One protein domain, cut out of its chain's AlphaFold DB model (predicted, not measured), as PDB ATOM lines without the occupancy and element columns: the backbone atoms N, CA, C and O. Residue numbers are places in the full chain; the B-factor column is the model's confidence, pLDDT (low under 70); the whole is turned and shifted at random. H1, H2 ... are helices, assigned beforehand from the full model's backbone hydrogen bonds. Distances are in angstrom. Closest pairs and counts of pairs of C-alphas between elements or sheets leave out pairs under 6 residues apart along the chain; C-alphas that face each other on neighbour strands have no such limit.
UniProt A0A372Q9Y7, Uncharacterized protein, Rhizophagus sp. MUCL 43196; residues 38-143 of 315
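AT A GLANCE: This is residues 38 to 143 of the 315 residues of an uncharacterized protein of Rhizophagus sp. MUCL 43196 (UniProt A0A372Q9Y7). Three short helices, H3, H4 and H6, gather round the last part of the long helix H5, while the other long helix, H7, crosses the first part of H5 at a steep tilt and runs on outward, so that residues 136 to 143, of which 136 to 142 belong to H7, stick out. At the other end of the printed part, the small helices H1 and H2 lie off to one side of this cluster, and residues 38 to 43 and 49 to 55 stand free. The printed part has 106 residues with seven named helices, H1 to H7 in chain order, and no named strand; its class is all helix. It is only just compact, close to loose, with a radius of gyration of the C-alphas of 15.5 A, and it is elongated, spanning 49 by 32 by 25 A.

IN THESE COORDINATES: Find C-alpha 38 at (8.781, -27.497, -61.045), where H1, residues 38 to 42, begins. H2 follows at residues 44 to 50. Next come H3, residues 58 to 67, and H4, residues 71 to 80, each 14.5 A long from first to last C-alpha. At C-alpha 88, (-13.474, -18.732, -50.279), begins H5, residues 88 to 107, 29.0 A long. After H6, residues 112 to 118, look for H7, residues 122 to 142, which runs 29.8 A to C-alpha 142 at (-28.143, -7.525, -52.349).

HOW THE PARTS SIT: Look first at H2, which is near H4, with 6 pairs of C-alphas within 10 A; H1 and H2 meet only through their link. H3, H4 and H5 form an up and down bundle, each helix running against the one before it. H3 and H4, a helical hairpin, only just touch, with 3 pairs of C-alphas within 8 A, closest at Cys 65 and Ile 74, 6.3 A. H4 and H5 are close but not clearly touching, closest at the C-alphas of Tyr 78 and Gln 98, 6.1 A. The hub is H5, which touches H3 with its residues 101 to 105 alone, closest at the C-alphas of Val 62 and Leu 105, 6.0 A. H4 and H6 touch at a steep tilt of 63 degrees, with the C-alphas of Phe 75 and Cys 118 closest, 5.3 A apart. H5 and H6, also a helical hairpin, only just touch, with 3 pairs of C-alphas within 8 A, closest at Glu 106 and Pro 112, 6.6 A. H5, with residues 88 to 95 alone, touches H7, with residues 124 to 132 alone, at a steep tilt of 56 degrees, opposite ways; the closest C-alphas, Val 92 and Ser 128, are 5.0 A apart. In H1 to H7 every O i to N i+4 pair is within hydrogen-bond range.

THE WHOLE: The two C-alphas farthest apart, those of Gly 68 and Asp 142, are 49.6 A apart. The printed part has no cut and no long link. The mean pLDDT of the printed part is 72.4; look for values under 70 at residues 38 to 62, 68 to 69, 71, 117 to 121 and 136 to 143.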
ATOM      1  N   GLU A  38       9.709 -26.362 -60.952       52.78
ATOM      2  CA  GLU A  38       8.781 -27.497 -61.045       52.78
ATOM      3  C   GLU A  38       9.288 -28.706 -60.246       52.78
ATOM      4  O   GLU A  38       8.540 -29.235 -59.423       52.78
ATOM      5  N   GLN A  39      10.577 -29.044 -60.391       56.91
ATOM      6  CA  GLN A  39      11.245 -30.124 -59.649       56.91
ATOM      7  C   GLN A  39      11.249 -29.876 -58.134       56.91
ATOM      8  O   GLN A  39      11.160 -30.808 -57.338       56.91
ATOM      9  N   LEU A  40      11.331 -28.609 -57.719       53.16
ATOM     10  CA  LEU A  40      11.283 -28.228 -56.306       53.16
ATOM     11  C   LEU A  40       9.857 -28.274 -55.736       53.16
ATOM     12  O   LEU A  40       9.669 -28.664 -54.583       53.16
ATOM     13  N   SER A  41       8.844 -27.898 -56.527       56.56
ATOM     14  CA  SER A  41       7.445 -27.894 -56.071       56.56
ATOM     15  C   SER A  41       6.882 -29.303 -55.861       56.56
ATOM     16  O   SER A  41       6.061 -29.505 -54.967       56.56
ATOM     17  N   GLU A  42       7.370 -30.279 -56.633       67.94
ATOM     18  CA  GLU A  42       6.950 -31.681 -56.569       67.94
ATOM     19  C   GLU A  42       7.230 -32.309 -55.193       67.94
ATOM     20  O   GLU A  42       6.423 -33.081 -54.673       67.94
ATOM     21  N   HIS A  43       8.335 -31.915 -54.556       67.88
ATOM     22  CA  HIS A  43       8.793 -32.475 -53.280       67.88
ATOM     23  C   HIS A  43       8.523 -31.563 -52.068       67.88
ATOM     24  O   HIS A  43       8.835 -31.921 -50.928       67.88
ATOM     25  N   ALA A  44       7.888 -30.406 -52.280       58.12
ATOM     26  CA  ALA A  44       7.553 -29.448 -51.224       58.12
ATOM     27  C   ALA A  44       6.689 -30.031 -50.075       58.12
ATOM     28  O   ALA A  44       6.962 -29.702 -48.915       58.12
ATOM     29  N   PRO A  45       5.696 -30.917 -50.320       62.94
ATOM     30  CA  PRO A  45       4.906 -31.516 -49.242       62.94
ATOM     31  C   PRO A  45       5.745 -32.407 -48.311       62.94
ATOM     32  O   PRO A  45       5.585 -32.350 -47.093       62.94
ATOM     33  N   GLU A  46       6.680 -33.182 -48.865       67.25
ATOM     34  CA  GLU A  46       7.547 -34.102 -48.115       67.25
ATOM     35  C   GLU A  46       8.599 -33.349 -47.283       67.25
ATOM     36  O   GLU A  46       8.850 -33.692 -46.122       67.25
ATOM     37  N   LEU A  47       9.144 -32.258 -47.834       61.72
ATOM     38  CA  LEU A  47      10.043 -31.359 -47.109       61.72
ATOM     39  C   LEU A  47       9.327 -30.691 -45.926       61.72
ATOM     40  O   LEU A  47       9.869 -30.638 -44.822       61.72
ATOM     41  N   SER A  48       8.083 -30.243 -46.130       56.31
ATOM     42  CA  SER A  48       7.276 -29.612 -45.078       56.31
ATOM     43  C   SER A  48       6.946 -30.559 -43.917       56.31
ATOM     44  O   SER A  48       6.881 -30.127 -42.769       56.31
ATOM     45  N   ALA A  49       6.797 -31.859 -44.193       61.97
ATOM     46  CA  ALA A  49       6.567 -32.882 -43.175       61.97
ATOM     47  C   ALA A  49       7.842 -33.244 -42.388       61.97
ATOM     48  O   ALA A  49       7.754 -33.695 -41.246       61.97
ATOM     49  N   SER A  50       9.019 -33.035 -42.988       59.00
ATOM     50  CA  SER A  50      10.326 -33.410 -42.426       59.00
ATOM     51  C   SER A  50      10.936 -32.344 -41.501       59.00
ATOM     52  O   SER A  50      11.927 -32.609 -40.821       59.00
ATOM     53  N   LEU A  51      10.351 -31.143 -41.447       57.53
ATOM     54  CA  LEU A  51      10.797 -30.020 -40.617       57.53
ATOM     55  C   LEU A  51       9.851 -29.842 -39.413       57.53
ATOM     56  O   LEU A  51       8.737 -29.342 -39.580       57.53
ATOM     57  N   PRO A  52      10.246 -30.230 -38.183       45.88
ATOM     58  CA  PRO A  52       9.346 -30.150 -37.043       45.88
ATOM     59  C   PRO A  52       9.202 -28.706 -36.536       45.88
ATOM     60  O   PRO A  52      10.155 -28.078 -36.086       45.88
ATOM     61  N   ASP A  53       7.958 -28.228 -36.595       48.88
ATOM     62  CA  ASP A  53       7.297 -27.256 -35.714       48.88
ATOM     63  C   ASP A  53       8.129 -26.037 -35.256       48.88
ATOM     64  O   ASP A  53       8.539 -25.907 -34.101       48.88
ATOM     65  N   TRP A  54       8.273 -25.057 -36.147       47.12
ATOM     66  CA  TRP A  54       8.745 -23.719 -35.804       47.12
ATOM     67  C   TRP A  54       7.598 -22.699 -35.952       47.12
ATOM     68  O   TRP A  54       7.431 -21.950 -36.915       47.12
ATOM     69  N   LYS A  55       6.707 -22.668 -34.963       45.00
ATOM     70  CA  LYS A  55       5.588 -21.710 -34.941       45.00
ATOM     71  C   LYS A  55       6.047 -20.321 -34.474       45.00
ATOM     72  O   LYS A  55       5.616 -19.845 -33.431       45.00
ATOM     73  N   ALA A  56       6.908 -19.657 -35.243       51.78
ATOM     74  CA  ALA A  56       7.268 -18.257 -35.004       51.78
ATOM     75  C   ALA A  56       6.126 -17.307 -35.419       51.78
ATOM     76  O   ALA A  56       5.450 -17.525 -36.431       51.78
ATOM     77  N   CYS A  57       5.911 -16.230 -34.661       56.75
ATOM     78  CA  CYS A  57       4.946 -15.177 -34.992       56.75
ATOM     79  C   CYS A  57       5.364 -14.438 -36.277       56.75
ATOM     80  O   CYS A  57       6.550 -14.250 -36.522       56.75
ATOM     81  N   LYS A  58       4.417 -13.921 -37.082       59.22
ATOM     82  CA  LYS A  58       4.695 -13.171 -38.335       59.22
ATOM     83  C   LYS A  58       5.809 -12.118 -38.198       59.22
ATOM     84  O   LYS A  58       6.528 -11.876 -39.156       59.22
ATOM     85  N   LYS A  59       5.928 -11.474 -37.032       62.53
ATOM     86  CA  LYS A  59       6.983 -10.489 -36.750       62.53
ATOM     87  C   LYS A  59       8.368 -11.137 -36.622       62.53
ATOM     88  O   LYS A  59       9.311 -10.638 -37.215       62.53
ATOM     89  N   GLU A  60       8.458 -12.250 -35.904       64.88
ATOM     90  CA  GLU A  60       9.693 -13.025 -35.720       64.88
ATOM     91  C   GLU A  60      10.173 -13.623 -37.049       64.88
ATOM     92  O   GLU A  60      11.365 -13.615 -37.327       64.88
ATOM     93  N   ARG A  61       9.238 -14.045 -37.910       68.06
ATOM     94  CA  ARG A  61       9.510 -14.530 -39.275       68.06
ATOM     95  C   ARG A  61      10.167 -13.470 -40.157       68.06
ATOM     96  O   ARG A  61      11.184 -13.722 -40.786       68.06
ATOM     97  N   VAL A  62       9.596 -12.263 -40.172       67.06
ATOM     98  CA  VAL A  62      10.148 -11.124 -40.927       67.06
ATOM     99  C   VAL A  62      11.528 -10.737 -40.396       67.06
ATOM    100  O   VAL A  62      12.435 -10.485 -41.178       67.06
ATOM    101  N   GLU A  63      11.700 -10.712 -39.074       71.12
ATOM    102  CA  GLU A  63      12.974 -10.365 -38.440       71.12
ATOM    103  C   GLU A  63      14.069 -11.409 -38.713       71.12
ATOM    104  O   GLU A  63      15.223 -11.039 -38.916       71.12
ATOM    105  N   TYR A  64      13.706 -12.693 -38.771       74.69
ATOM    106  CA  TYR A  64      14.594 -13.772 -39.199       74.69
ATOM    107  C   TYR A  64      15.000 -13.617 -40.674       74.69
ATOM    108  O   TYR A  64      16.193 -13.528 -40.969       74.69
ATOM    109  N   CYS A  65      14.028 -13.468 -41.585       70.88
ATOM    110  CA  CYS A  65      14.303 -13.278 -43.013       70.88
ATOM    111  C   CYS A  65      15.162 -12.035 -43.292       70.88
ATOM    112  O   CYS A  65      16.015 -12.072 -44.168       70.88
ATOM    113  N   ALA A  66      14.983 -10.951 -42.533       71.69
ATOM    114  CA  ALA A  66      15.740  -9.715 -42.726       71.69
ATOM    115  C   ALA A  66      17.184  -9.769 -42.189       71.69
ATOM    116  O   ALA A  66      18.042  -9.037 -42.677       71.69
ATOM    117  N   LYS A  67      17.468 -10.592 -41.169       73.69
ATOM    118  CA  LYS A  67      18.794 -10.645 -40.516       73.69
ATOM    119  C   LYS A  67      19.747 -11.678 -41.115       73.69
ATOM    120  O   LYS A  67      20.949 -11.561 -40.899       73.69
ATOM    121  N   GLY A  68      19.230 -12.680 -41.821       59.97
ATOM    122  CA  GLY A  68      20.063 -13.722 -42.425       59.97
ATOM    123  C   GLY A  68      19.320 -14.905 -43.040       59.97
ATOM    124  O   GLY A  68      19.970 -15.905 -43.320       59.97
ATOM    125  N   GLY A  69      17.996 -14.822 -43.212       66.44
ATOM    126  CA  GLY A  69      17.249 -15.855 -43.928       66.44
ATOM    127  C   GLY A  69      17.509 -15.780 -45.430       66.44
ATOM    128  O   GLY A  69      17.677 -14.692 -45.987       66.44
ATOM    129  N   ASP A  70      17.546 -16.936 -46.078       71.19
ATOM    130  CA  ASP A  70      17.760 -17.021 -47.519       71.19
ATOM    131  C   ASP A  70      16.434 -16.985 -48.310       71.19
ATOM    132  O   ASP A  70      15.330 -16.838 -47.769       71.19
ATOM    133  N   ALA A  71      16.532 -17.087 -49.635       67.69
ATOM    134  CA  ALA A  71      15.368 -17.095 -50.519       67.69
ATOM    135  C   ALA A  71      14.401 -18.265 -50.229       67.69
ATOM    136  O   ALA A  71      13.188 -18.119 -50.417       67.69
ATOM    137  N   MET A  72      14.914 -19.400 -49.741       71.38
ATOM    138  CA  MET A  72      14.124 -20.586 -49.410       71.38
ATOM    139  C   MET A  72      13.368 -20.414 -48.093       71.38
ATOM    140  O   MET A  72      12.210 -20.828 -47.994       71.38
ATOM    141  N   ASP A  73      13.958 -19.733 -47.113       74.06
ATOM    142  CA  ASP A  73      13.285 -19.364 -45.865       74.06
ATOM    143  C   ASP A  73      12.081 -18.442 -46.124       74.06
ATOM    144  O   ASP A  73      10.977 -18.658 -45.609       74.06
ATOM    145  N   ILE A  74      12.270 -17.433 -46.983       76.12
ATOM    146  CA  ILE A  74      11.206 -16.509 -47.405       76.12
ATOM    147  C   ILE A  74      10.084 -17.272 -48.122       76.12
ATOM    148  O   ILE A  74       8.900 -17.046 -47.844       76.12
ATOM    149  N   PHE A  75      10.447 -18.190 -49.021       74.88
ATOM    150  CA  PHE A  75       9.501 -19.008 -49.776       74.88
ATOM    151  C   PHE A  75       8.684 -19.940 -48.872       74.88
ATOM    152  O   PHE A  75       7.453 -19.967 -48.947       74.88
ATOM    153  N   THR A  76       9.346 -20.647 -47.958       78.50
ATOM    154  CA  THR A  76       8.708 -21.591 -47.028       78.50
ATOM    155  C   THR A  76       7.669 -20.882 -46.167       78.50
ATOM    156  O   THR A  76       6.515 -21.302 -46.058       78.50
ATOM    157  N   HIS A  77       8.030 -19.720 -45.631       81.25
ATOM    158  CA  HIS A  77       7.106 -18.894 -44.870       81.25
ATOM    159  C   HIS A  77       5.938 -18.342 -45.659       81.25
ATOM    160  O   HIS A  77       4.832 -18.226 -45.127       81.25
ATOM    161  N   TYR A  78       6.183 -17.969 -46.907       80.38
ATOM    162  CA  TYR A  78       5.131 -17.521 -47.791       80.38
ATOM    163  C   TYR A  78       4.098 -18.632 -48.032       80.38
ATOM    164  O   TYR A  78       2.893 -18.366 -47.945       80.38
ATOM    165  N   LEU A  79       4.548 -19.872 -48.256       80.25
ATOM    166  CA  LEU A  79       3.673 -21.036 -48.420       80.25
ATOM    167  C   LEU A  79       2.877 -21.352 -47.150       80.25
ATOM    168  O   LEU A  79       1.669 -21.562 -47.225       80.25
ATOM    169  N   GLU A  80       3.505 -21.291 -45.975       81.94
ATOM    170  CA  GLU A  80       2.817 -21.493 -44.688       81.94
ATOM    171  C   GLU A  80       1.695 -20.469 -44.425       81.94
ATOM    172  O   GLU A  80       0.755 -20.737 -43.672       81.94
ATOM    173  N   LEU A  81       1.791 -19.272 -45.015       82.00
ATOM    174  CA  LEU A  81       0.755 -18.237 -44.936       82.00
ATOM    175  C   LEU A  81      -0.379 -18.429 -45.958       82.00
ATOM    176  O   LEU A  81      -1.369 -17.681 -45.906       82.00
ATOM    177  N   GLY A  82      -0.227 -19.402 -46.858       83.31
ATOM    178  CA  GLY A  82      -1.179 -19.783 -47.891       83.31
ATOM    179  C   GLY A  82      -2.486 -20.379 -47.352       83.31
ATOM    180  O   GLY A  82      -2.690 -20.493 -46.136       83.31
ATOM    181  N   PRO A  83      -3.428 -20.695 -48.255       82.12
ATOM    182  CA  PRO A  83      -4.727 -21.238 -47.885       82.12
ATOM    183  C   PRO A  83      -4.600 -22.638 -47.297       82.12
ATOM    184  O   PRO A  83      -4.014 -23.532 -47.895       82.12
ATOM    185  N   LYS A  84      -5.206 -22.836 -46.124       84.19
ATOM    186  CA  LYS A  84      -5.256 -24.145 -45.453       84.19
ATOM    187  C   LYS A  84      -6.296 -25.088 -46.051       84.19
ATOM    188  O   LYS A  84      -6.254 -26.290 -45.818       84.19
ATOM    189  N   ASN A  85      -7.278 -24.527 -46.744       85.44
ATOM    190  CA  ASN A  85      -8.350 -25.245 -47.408       85.44
ATOM    191  C   ASN A  85      -8.888 -24.397 -48.572       85.44
ATOM    192  O   ASN A  85      -8.495 -23.245 -48.759       85.44
ATOM    193  N   ASN A  86      -9.815 -24.973 -49.332       86.25
ATOM    194  CA  ASN A  86     -10.412 -24.333 -50.503       86.25
ATOM    195  C   ASN A  86     -11.598 -23.403 -50.169       86.25
ATOM    196  O   ASN A  86     -12.340 -23.029 -51.076       86.25
ATOM    197  N   ASP A  87     -11.812 -23.038 -48.898       90.44
ATOM    198  CA  ASP A  87     -12.868 -22.091 -48.526       90.44
ATOM    199  C   ASP A  87     -12.581 -20.697 -49.101       90.44
ATOM    200  O   ASP A  87     -11.465 -20.179 -49.018       90.44
ATOM    201  N   GLU A  88     -13.608 -20.049 -49.655       87.00
ATOM    202  CA  GLU A  88     -13.474 -18.732 -50.279       87.00
ATOM    203  C   GLU A  88     -12.927 -17.663 -49.317       87.00
ATOM    204  O   GLU A  88     -12.142 -16.801 -49.726       87.00
ATOM    205  N   ASN A  89     -13.333 -17.693 -48.042       87.38
ATOM    206  CA  ASN A  89     -12.864 -16.720 -47.058       87.38
ATOM    207  C   ASN A  89     -11.420 -17.005 -46.651       87.38
ATOM    208  O   ASN A  89     -10.652 -16.056 -46.485       87.38
ATOM    209  N   GLU A  90     -11.039 -18.278 -46.530       88.62
ATOM    210  CA  GLU A  90      -9.656 -18.664 -46.237       88.62
ATOM    211  C   GLU A  90      -8.717 -18.305 -47.394       88.62
ATOM    212  O   GLU A  90      -7.640 -17.761 -47.150       88.62
ATOM    213  N   ILE A  91      -9.132 -18.499 -48.649       84.94
ATOM    214  CA  ILE A  91      -8.374 -18.074 -49.838       84.94
ATOM    215  C   ILE A  91      -8.117 -16.560 -49.806       84.94
ATOM    216  O   ILE A  91      -6.983 -16.105 -49.992       84.94
ATOM    217  N   VAL A  92      -9.150 -15.763 -49.512       84.75
ATOM    218  CA  VAL A  92      -9.032 -14.300 -49.416       84.75
ATOM    219  C   VAL A  92      -8.154 -13.873 -48.235       84.75
ATOM    220  O   VAL A  92      -7.306 -12.987 -48.383       84.75
ATOM    221  N   ALA A  93      -8.333 -14.490 -47.066       83.19
ATOM    222  CA  ALA A  93      -7.543 -14.192 -45.877       83.19
ATOM    223  C   ALA A  93      -6.062 -14.533 -46.087       83.19
ATOM    224  O   ALA A  93      -5.195 -13.730 -45.746       83.19
ATOM    225  N   SER A  94      -5.774 -15.675 -46.702       82.75
ATOM    226  CA  SER A  94      -4.417 -16.155 -46.982       82.75
ATOM    227  C   SER A  94      -3.675 -15.255 -47.951       82.75
ATOM    228  O   SER A  94      -2.590 -14.776 -47.629       82.75
ATOM    229  N   SER A  95      -4.320 -14.906 -49.068       83.38
ATOM    230  CA  SER A  95      -3.790 -13.926 -50.019       83.38
ATOM    231  C   SER A  95      -3.470 -12.591 -49.327       83.38
ATOM    232  O   SER A  95      -2.409 -12.011 -49.547       83.38
ATOM    233  N   SER A  96      -4.323 -12.133 -48.401       83.06
ATOM    234  CA  SER A  96      -4.052 -10.920 -47.619       83.06
ATOM    235  C   SER A  96      -2.876 -11.076 -46.643       83.06
ATOM    236  O   SER A  96      -2.053 -10.160 -46.531       83.06
ATOM    237  N   ARG A  97      -2.767 -12.216 -45.941       85.44
ATOM    238  CA  ARG A  97      -1.647 -12.513 -45.029       85.44
ATOM    239  C   ARG A  97      -0.314 -12.467 -45.770       85.44
ATOM    240  O   ARG A  97       0.618 -11.841 -45.255       85.44
ATOM    241  N   GLN A  98      -0.277 -13.081 -46.948       84.94
ATOM    242  CA  GLN A  98       0.855 -13.134 -47.863       84.94
ATOM    243  C   GLN A  98       1.245 -11.747 -48.384       84.94
ATOM    244  O   GLN A  98       2.377 -11.331 -48.163       84.94
ATOM    245  N   SER A  99       0.315 -10.951 -48.929       83.00
ATOM    246  CA  SER A  99       0.640  -9.582 -49.380       83.00
ATOM    247  C   SER A  99       1.191  -8.706 -48.253       83.00
ATOM    248  O   SER A  99       2.161  -7.978 -48.428       83.00
ATOM    249  N   GLN A 100       0.610  -8.799 -47.056       83.69
ATOM    250  CA  GLN A 100       1.119  -8.078 -45.889       83.69
ATOM    251  C   GLN A 100       2.471  -8.603 -45.385       83.69
ATOM    252  O   GLN A 100       3.108  -7.937 -44.577       83.69
ATOM    253  N   PHE A 101       2.845  -9.841 -45.707       83.50
ATOM    254  CA  PHE A 101       4.164 -10.375 -45.379       83.50
ATOM    255  C   PHE A 101       5.210  -9.775 -46.320       83.50
ATOM    256  O   PHE A 101       6.197  -9.253 -45.820       83.50
ATOM    257  N   CYS A 102       4.920  -9.698 -47.625       81.88
ATOM    258  CA  CYS A 102       5.781  -9.030 -48.610       81.88
ATOM    259  C   CYS A 102       6.071  -7.575 -48.233       81.88
ATOM    260  O   CYS A 102       7.229  -7.199 -48.123       81.88
ATOM    261  N   VAL A 103       5.028  -6.790 -47.928       83.94
ATOM    262  CA  VAL A 103       5.189  -5.379 -47.520       83.94
ATOM    263  C   VAL A 103       6.114  -5.251 -46.307       83.94
ATOM    264  O   VAL A 103       6.947  -4.358 -46.248       83.94
ATOM    265  N   LYS A 104       6.006  -6.169 -45.342       84.50
ATOM    266  CA  LYS A 104       6.858  -6.145 -44.148       84.50
ATOM    267  C   LYS A 104       8.299  -6.573 -44.422       84.50
ATOM    268  O   LYS A 104       9.181  -6.136 -43.695       84.50
ATOM    269  N   LEU A 105       8.534  -7.434 -45.412       83.38
ATOM    270  CA  LEU A 105       9.885  -7.786 -45.854       83.38
ATOM    271  C   LEU A 105      10.548  -6.597 -46.558       83.38
ATOM    272  O   LEU A 105      11.695  -6.285 -46.249       83.38
ATOM    273  N   GLU A 106       9.808  -5.887 -47.416       83.75
ATOM    274  CA  GLU A 106      10.275  -4.643 -48.047       83.75
ATOM    275  C   GLU A 106      10.615  -3.581 -46.988       83.75
ATOM    276  O   GLU A 106      11.703  -3.011 -47.004       83.75
ATOM    277  N   GLU A 107       9.729  -3.365 -46.007       85.56
ATOM    278  CA  GLU A 107       9.968  -2.452 -44.876       85.56
ATOM    279  C   GLU A 107      11.196  -2.845 -44.035       85.56
ATOM    280  O   GLU A 107      11.828  -1.982 -43.427       85.56
ATOM    281  N   ALA A 108      11.532  -4.136 -43.987       82.06
ATOM    282  CA  ALA A 108      12.689  -4.660 -43.268       82.06
ATOM    283  C   ALA A 108      13.987  -4.646 -44.100       82.06
ATOM    284  O   ALA A 108      15.021  -5.094 -43.605       82.06
ATOM    285  N   GLY A 109      13.952  -4.118 -45.329       81.69
ATOM    286  CA  GLY A 109      15.125  -3.951 -46.190       81.69
ATOM    287  C   GLY A 109      15.448  -5.148 -47.088       81.69
ATOM    288  O   GLY A 109      16.527  -5.182 -47.677       81.69
ATOM    289  N   VAL A 110      14.543  -6.124 -47.216       79.75
ATOM    290  CA  VAL A 110      14.708  -7.236 -48.165       79.75
ATOM    291  C   VAL A 110      14.462  -6.729 -49.589       79.75
ATOM    292  O   VAL A 110      13.479  -6.032 -49.844       79.75
ATOM    293  N   SER A 111      15.353  -7.081 -50.520       79.00
ATOM    294  CA  SER A 111      15.287  -6.616 -51.911       79.00
ATOM    295  C   SER A 111      13.971  -7.046 -52.597       79.00
ATOM    296  O   SER A 111      13.581  -8.219 -52.507       79.00
ATOM    297  N   PRO A 112      13.290  -6.131 -53.318       76.44
ATOM    298  CA  PRO A 112      12.084  -6.446 -54.085       76.44
ATOM    299  C   PRO A 112      12.283  -7.551 -55.128       76.44
ATOM    300  O   PRO A 112      11.343  -8.289 -55.422       76.44
ATOM    301  N   GLU A 113      13.493  -7.705 -55.674       74.50
ATOM    302  CA  GLU A 113      13.844  -8.764 -56.621       74.50
ATOM    303  C   GLU A 113      13.746 -10.150 -55.972       74.50
ATOM    304  O   GLU A 113      13.120 -11.046 -56.539       74.50
ATOM    305  N   VAL A 114      14.281 -10.313 -54.756       70.44
ATOM    306  CA  VAL A 114      14.199 -11.567 -53.981       70.44
ATOM    307  C   VAL A 114      12.746 -11.887 -53.633       70.44
ATOM    308  O   VAL A 114      12.286 -13.014 -53.816       70.44
ATOM    309  N   ILE A 115      11.989 -10.876 -53.202       70.19
ATOM    310  CA  ILE A 115      10.560 -11.011 -52.898       70.19
ATOM    311  C   ILE A 115       9.804 -11.459 -54.150       70.19
ATOM    312  O   ILE A 115       9.066 -12.435 -54.104       70.19
ATOM    313  N   HIS A 116      10.013 -10.804 -55.291       71.06
ATOM    314  CA  HIS A 116       9.307 -11.119 -56.530       71.06
ATOM    315  C   HIS A 116       9.660 -12.505 -57.100       71.06
ATOM    316  O   HIS A 116       8.786 -13.156 -57.676       71.06
ATOM    317  N   ILE A 117      10.906 -12.967 -56.941       66.75
ATOM    318  CA  ILE A 117      11.338 -14.312 -57.359       66.75
ATOM    319  C   ILE A 117      10.648 -15.389 -56.513       66.75
ATOM    320  O   ILE A 117      10.117 -16.350 -57.066       66.75
ATOM    321  N   CYS A 118      10.589 -15.208 -55.193       60.78
ATOM    322  CA  CYS A 118       9.993 -16.195 -54.293       60.78
ATOM    323  C   CYS A 118       8.452 -16.145 -54.275       60.78
ATOM    324  O   CYS A 118       7.801 -17.115 -53.900       60.78
ATOM    325  N   ILE A 119       7.829 -15.016 -54.632       63.50
ATOM    326  CA  ILE A 119       6.435 -14.716 -54.262       63.50
ATOM    327  C   ILE A 119       5.610 -14.320 -55.491       63.50
ATOM    328  O   ILE A 119       5.095 -13.207 -55.615       63.50
ATOM    329  N   LYS A 120       5.445 -15.256 -56.429       61.66
ATOM    330  CA  LYS A 120       4.602 -15.046 -57.615       61.66
ATOM    331  C   LYS A 120       3.520 -16.105 -57.772       61.66
ATOM    332  O   LYS A 120       3.325 -16.652 -58.853       61.66
ATOM    333  N   ASP A 121       2.746 -16.332 -56.711       68.62
ATOM    334  CA  ASP A 121       1.514 -17.125 -56.801       68.62
ATOM    335  C   ASP A 121       0.400 -16.316 -57.489       68.62
ATOM    336  O   ASP A 121      -0.524 -15.754 -56.889       68.62
ATOM    337  N   LYS A 122       0.546 -16.203 -58.810       71.88
ATOM    338  CA  LYS A 122      -0.372 -15.473 -59.680       71.88
ATOM    339  C   LYS A 122      -1.768 -16.097 -59.646       71.88
ATOM    340  O   LYS A 122      -2.752 -15.365 -59.760       71.88
ATOM    341  N   GLU A 123      -1.865 -17.410 -59.464       80.88
ATOM    342  CA  GLU A 123      -3.138 -18.124 -59.430       80.88
ATOM    343  C   GLU A 123      -3.950 -17.808 -58.178       80.88
ATOM    344  O   GLU A 123      -5.135 -17.479 -58.285       80.88
ATOM    345  N   LEU A 124      -3.334 -17.852 -56.996       80.62
ATOM    346  CA  LEU A 124      -4.010 -17.539 -55.740       80.62
ATOM    347  C   LEU A 124      -4.491 -16.088 -55.715       80.62
ATOM    348  O   LEU A 124      -5.624 -15.811 -55.311       80.62
ATOM    349  N   ILE A 125      -3.671 -15.162 -56.217       79.44
ATOM    350  CA  ILE A 125      -4.044 -13.751 -56.362       79.44
ATOM    351  C   ILE A 125      -5.240 -13.610 -57.311       79.44
ATOM    352  O   ILE A 125      -6.194 -12.888 -57.008       79.44
ATOM    353  N   GLN A 126      -5.235 -14.304 -58.452       83.56
ATOM    354  CA  GLN A 126      -6.356 -14.281 -59.393       83.56
ATOM    355  C   GLN A 126      -7.637 -14.870 -58.789       83.56
ATOM    356  O   GLN A 126      -8.696 -14.249 -58.911       83.56
ATOM    357  N   LYS A 127      -7.548 -16.015 -58.100       85.38
ATOM    358  CA  LYS A 127      -8.676 -16.664 -57.410       85.38
ATOM    359  C   LYS A 127      -9.249 -15.759 -56.315       85.38
ATOM    360  O   LYS A 127     -10.446 -15.479 -56.331       85.38
ATOM    361  N   SER A 128      -8.402 -15.211 -55.443       85.88
ATOM    362  CA  SER A 128      -8.789 -14.249 -54.399       85.88
ATOM    363  C   SER A 128      -9.479 -13.015 -54.991       85.88
ATOM    364  O   SER A 128     -10.587 -12.655 -54.588       85.88
ATOM    365  N   ASN A 129      -8.895 -12.411 -56.031       83.94
ATOM    366  CA  ASN A 129      -9.486 -11.261 -56.716       83.94
ATOM    367  C   ASN A 129     -10.837 -11.594 -57.366       83.94
ATOM    368  O   ASN A 129     -11.754 -10.770 -57.336       83.94
ATOM    369  N   LYS A 130     -10.988 -12.790 -57.951       89.62
ATOM    370  CA  LYS A 130     -12.256 -13.264 -58.524       89.62
ATOM    371  C   LYS A 130     -13.326 -13.406 -57.440       89.62
ATOM    372  O   LYS A 130     -14.394 -12.812 -57.591       89.62
ATOM    373  N   ILE A 131     -13.013 -14.071 -56.328       85.62
ATOM    374  CA  ILE A 131     -13.905 -14.229 -55.167       85.62
ATOM    375  C   ILE A 131     -14.322 -12.857 -54.627       85.62
ATOM    376  O   ILE A 131     -15.509 -12.567 -54.488       85.62
ATOM    377  N   GLN A 132     -13.371 -11.949 -54.395       75.19
ATOM    378  CA  GLN A 132     -13.671 -10.601 -53.907       75.19
ATOM    379  C   GLN A 132     -14.562  -9.810 -54.874       75.19
ATOM    380  O   GLN A 132     -15.469  -9.095 -54.430       75.19
ATOM    381  N   ARG A 133     -14.342  -9.935 -56.190       74.19
ATOM    382  CA  ARG A 133     -15.188  -9.324 -57.230       74.19
ATOM    383  C   ARG A 133     -16.594  -9.913 -57.220       74.19
ATOM    384  O   ARG A 133     -17.552  -9.148 -57.264       74.19
ATOM    385  N   GLU A 134     -16.743 -11.228 -57.140       80.62
ATOM    386  CA  GLU A 134     -18.044 -11.902 -57.083       80.62
ATOM    387  C   GLU A 134     -18.797 -11.581 -55.794       80.62
ATOM    388  O   GLU A 134     -19.958 -11.187 -55.851       80.62
ATOM    389  N   GLN A 135     -18.131 -11.610 -54.640       79.44
ATOM    390  CA  GLN A 135     -18.708 -11.156 -53.377       79.44
ATOM    391  C   GLN A 135     -19.088  -9.676 -53.427       79.44
ATOM    392  O   GLN A 135     -20.050  -9.262 -52.785       79.44
ATOM    393  N   THR A 136     -18.336  -8.850 -54.152       61.00
ATOM    394  CA  THR A 136     -18.676  -7.440 -54.359       61.00
ATOM    395  C   THR A 136     -19.891  -7.304 -55.271       61.00
ATOM    396  O   THR A 136     -20.787  -6.540 -54.934       61.00
ATOM    397  N   LYS A 137     -19.992  -8.082 -56.356       69.00
ATOM    398  CA  LYS A 137     -21.176  -8.143 -57.231       69.00
ATOM    399  C   LYS A 137     -22.416  -8.639 -56.480       69.00
ATOM    400  O   LYS A 137     -23.441  -7.976 -56.550       69.00
ATOM    401  N   LYS A 138     -22.314  -9.721 -55.697       68.25
ATOM    402  CA  LYS A 138     -23.383 -10.232 -54.817       68.25
ATOM    403  C   LYS A 138     -23.799  -9.171 -53.799       68.25
ATOM    404  O   LYS A 138     -24.959  -8.794 -53.744       68.25
ATOM    405  N   ARG A 139     -22.840  -8.545 -53.102       57.00
ATOM    406  CA  ARG A 139     -23.118  -7.403 -52.212       57.00
ATOM    407  C   ARG A 139     -23.739  -6.220 -52.958       57.00
ATOM    408  O   ARG A 139     -24.532  -5.498 -52.370       57.00
ATOM    409  N   MET A 140     -23.399  -5.969 -54.217       48.44
ATOM    410  CA  MET A 140     -24.009  -4.910 -55.029       48.44
ATOM    411  C   MET A 140     -25.431  -5.267 -55.481       48.44
ATOM    412  O   MET A 140     -26.269  -4.367 -55.511       48.44
ATOM    413  N   ALA A 141     -25.712  -6.542 -55.750       54.12
ATOM    414  CA  ALA A 141     -27.047  -7.061 -56.035       54.12
ATOM    415  C   ALA A 141     -27.942  -7.041 -54.779       54.12
ATOM    416  O   ALA A 141     -29.058  -6.530 -54.835       54.12
ATOM    417  N   ASP A 142     -27.411  -7.453 -53.623       54.38
ATOM    418  CA  ASP A 142     -28.143  -7.525 -52.349       54.38
ATOM    419  C   ASP A 142     -28.261  -6.169 -51.623       54.38
ATOM    420  O   ASP A 142     -29.178  -5.951 -50.831       54.38
ATOM    421  N   SER A 143     -27.349  -5.211 -51.848       50.56
ATOM    422  CA  SER A 143     -27.290  -3.970 -51.040       50.56
ATOM    423  C   SER A 143     -28.126  -2.787 -51.540       50.56
ATOM    424  O   SER A 143     -28.015  -1.693 -50.970       50.56
TER     425      SER A 143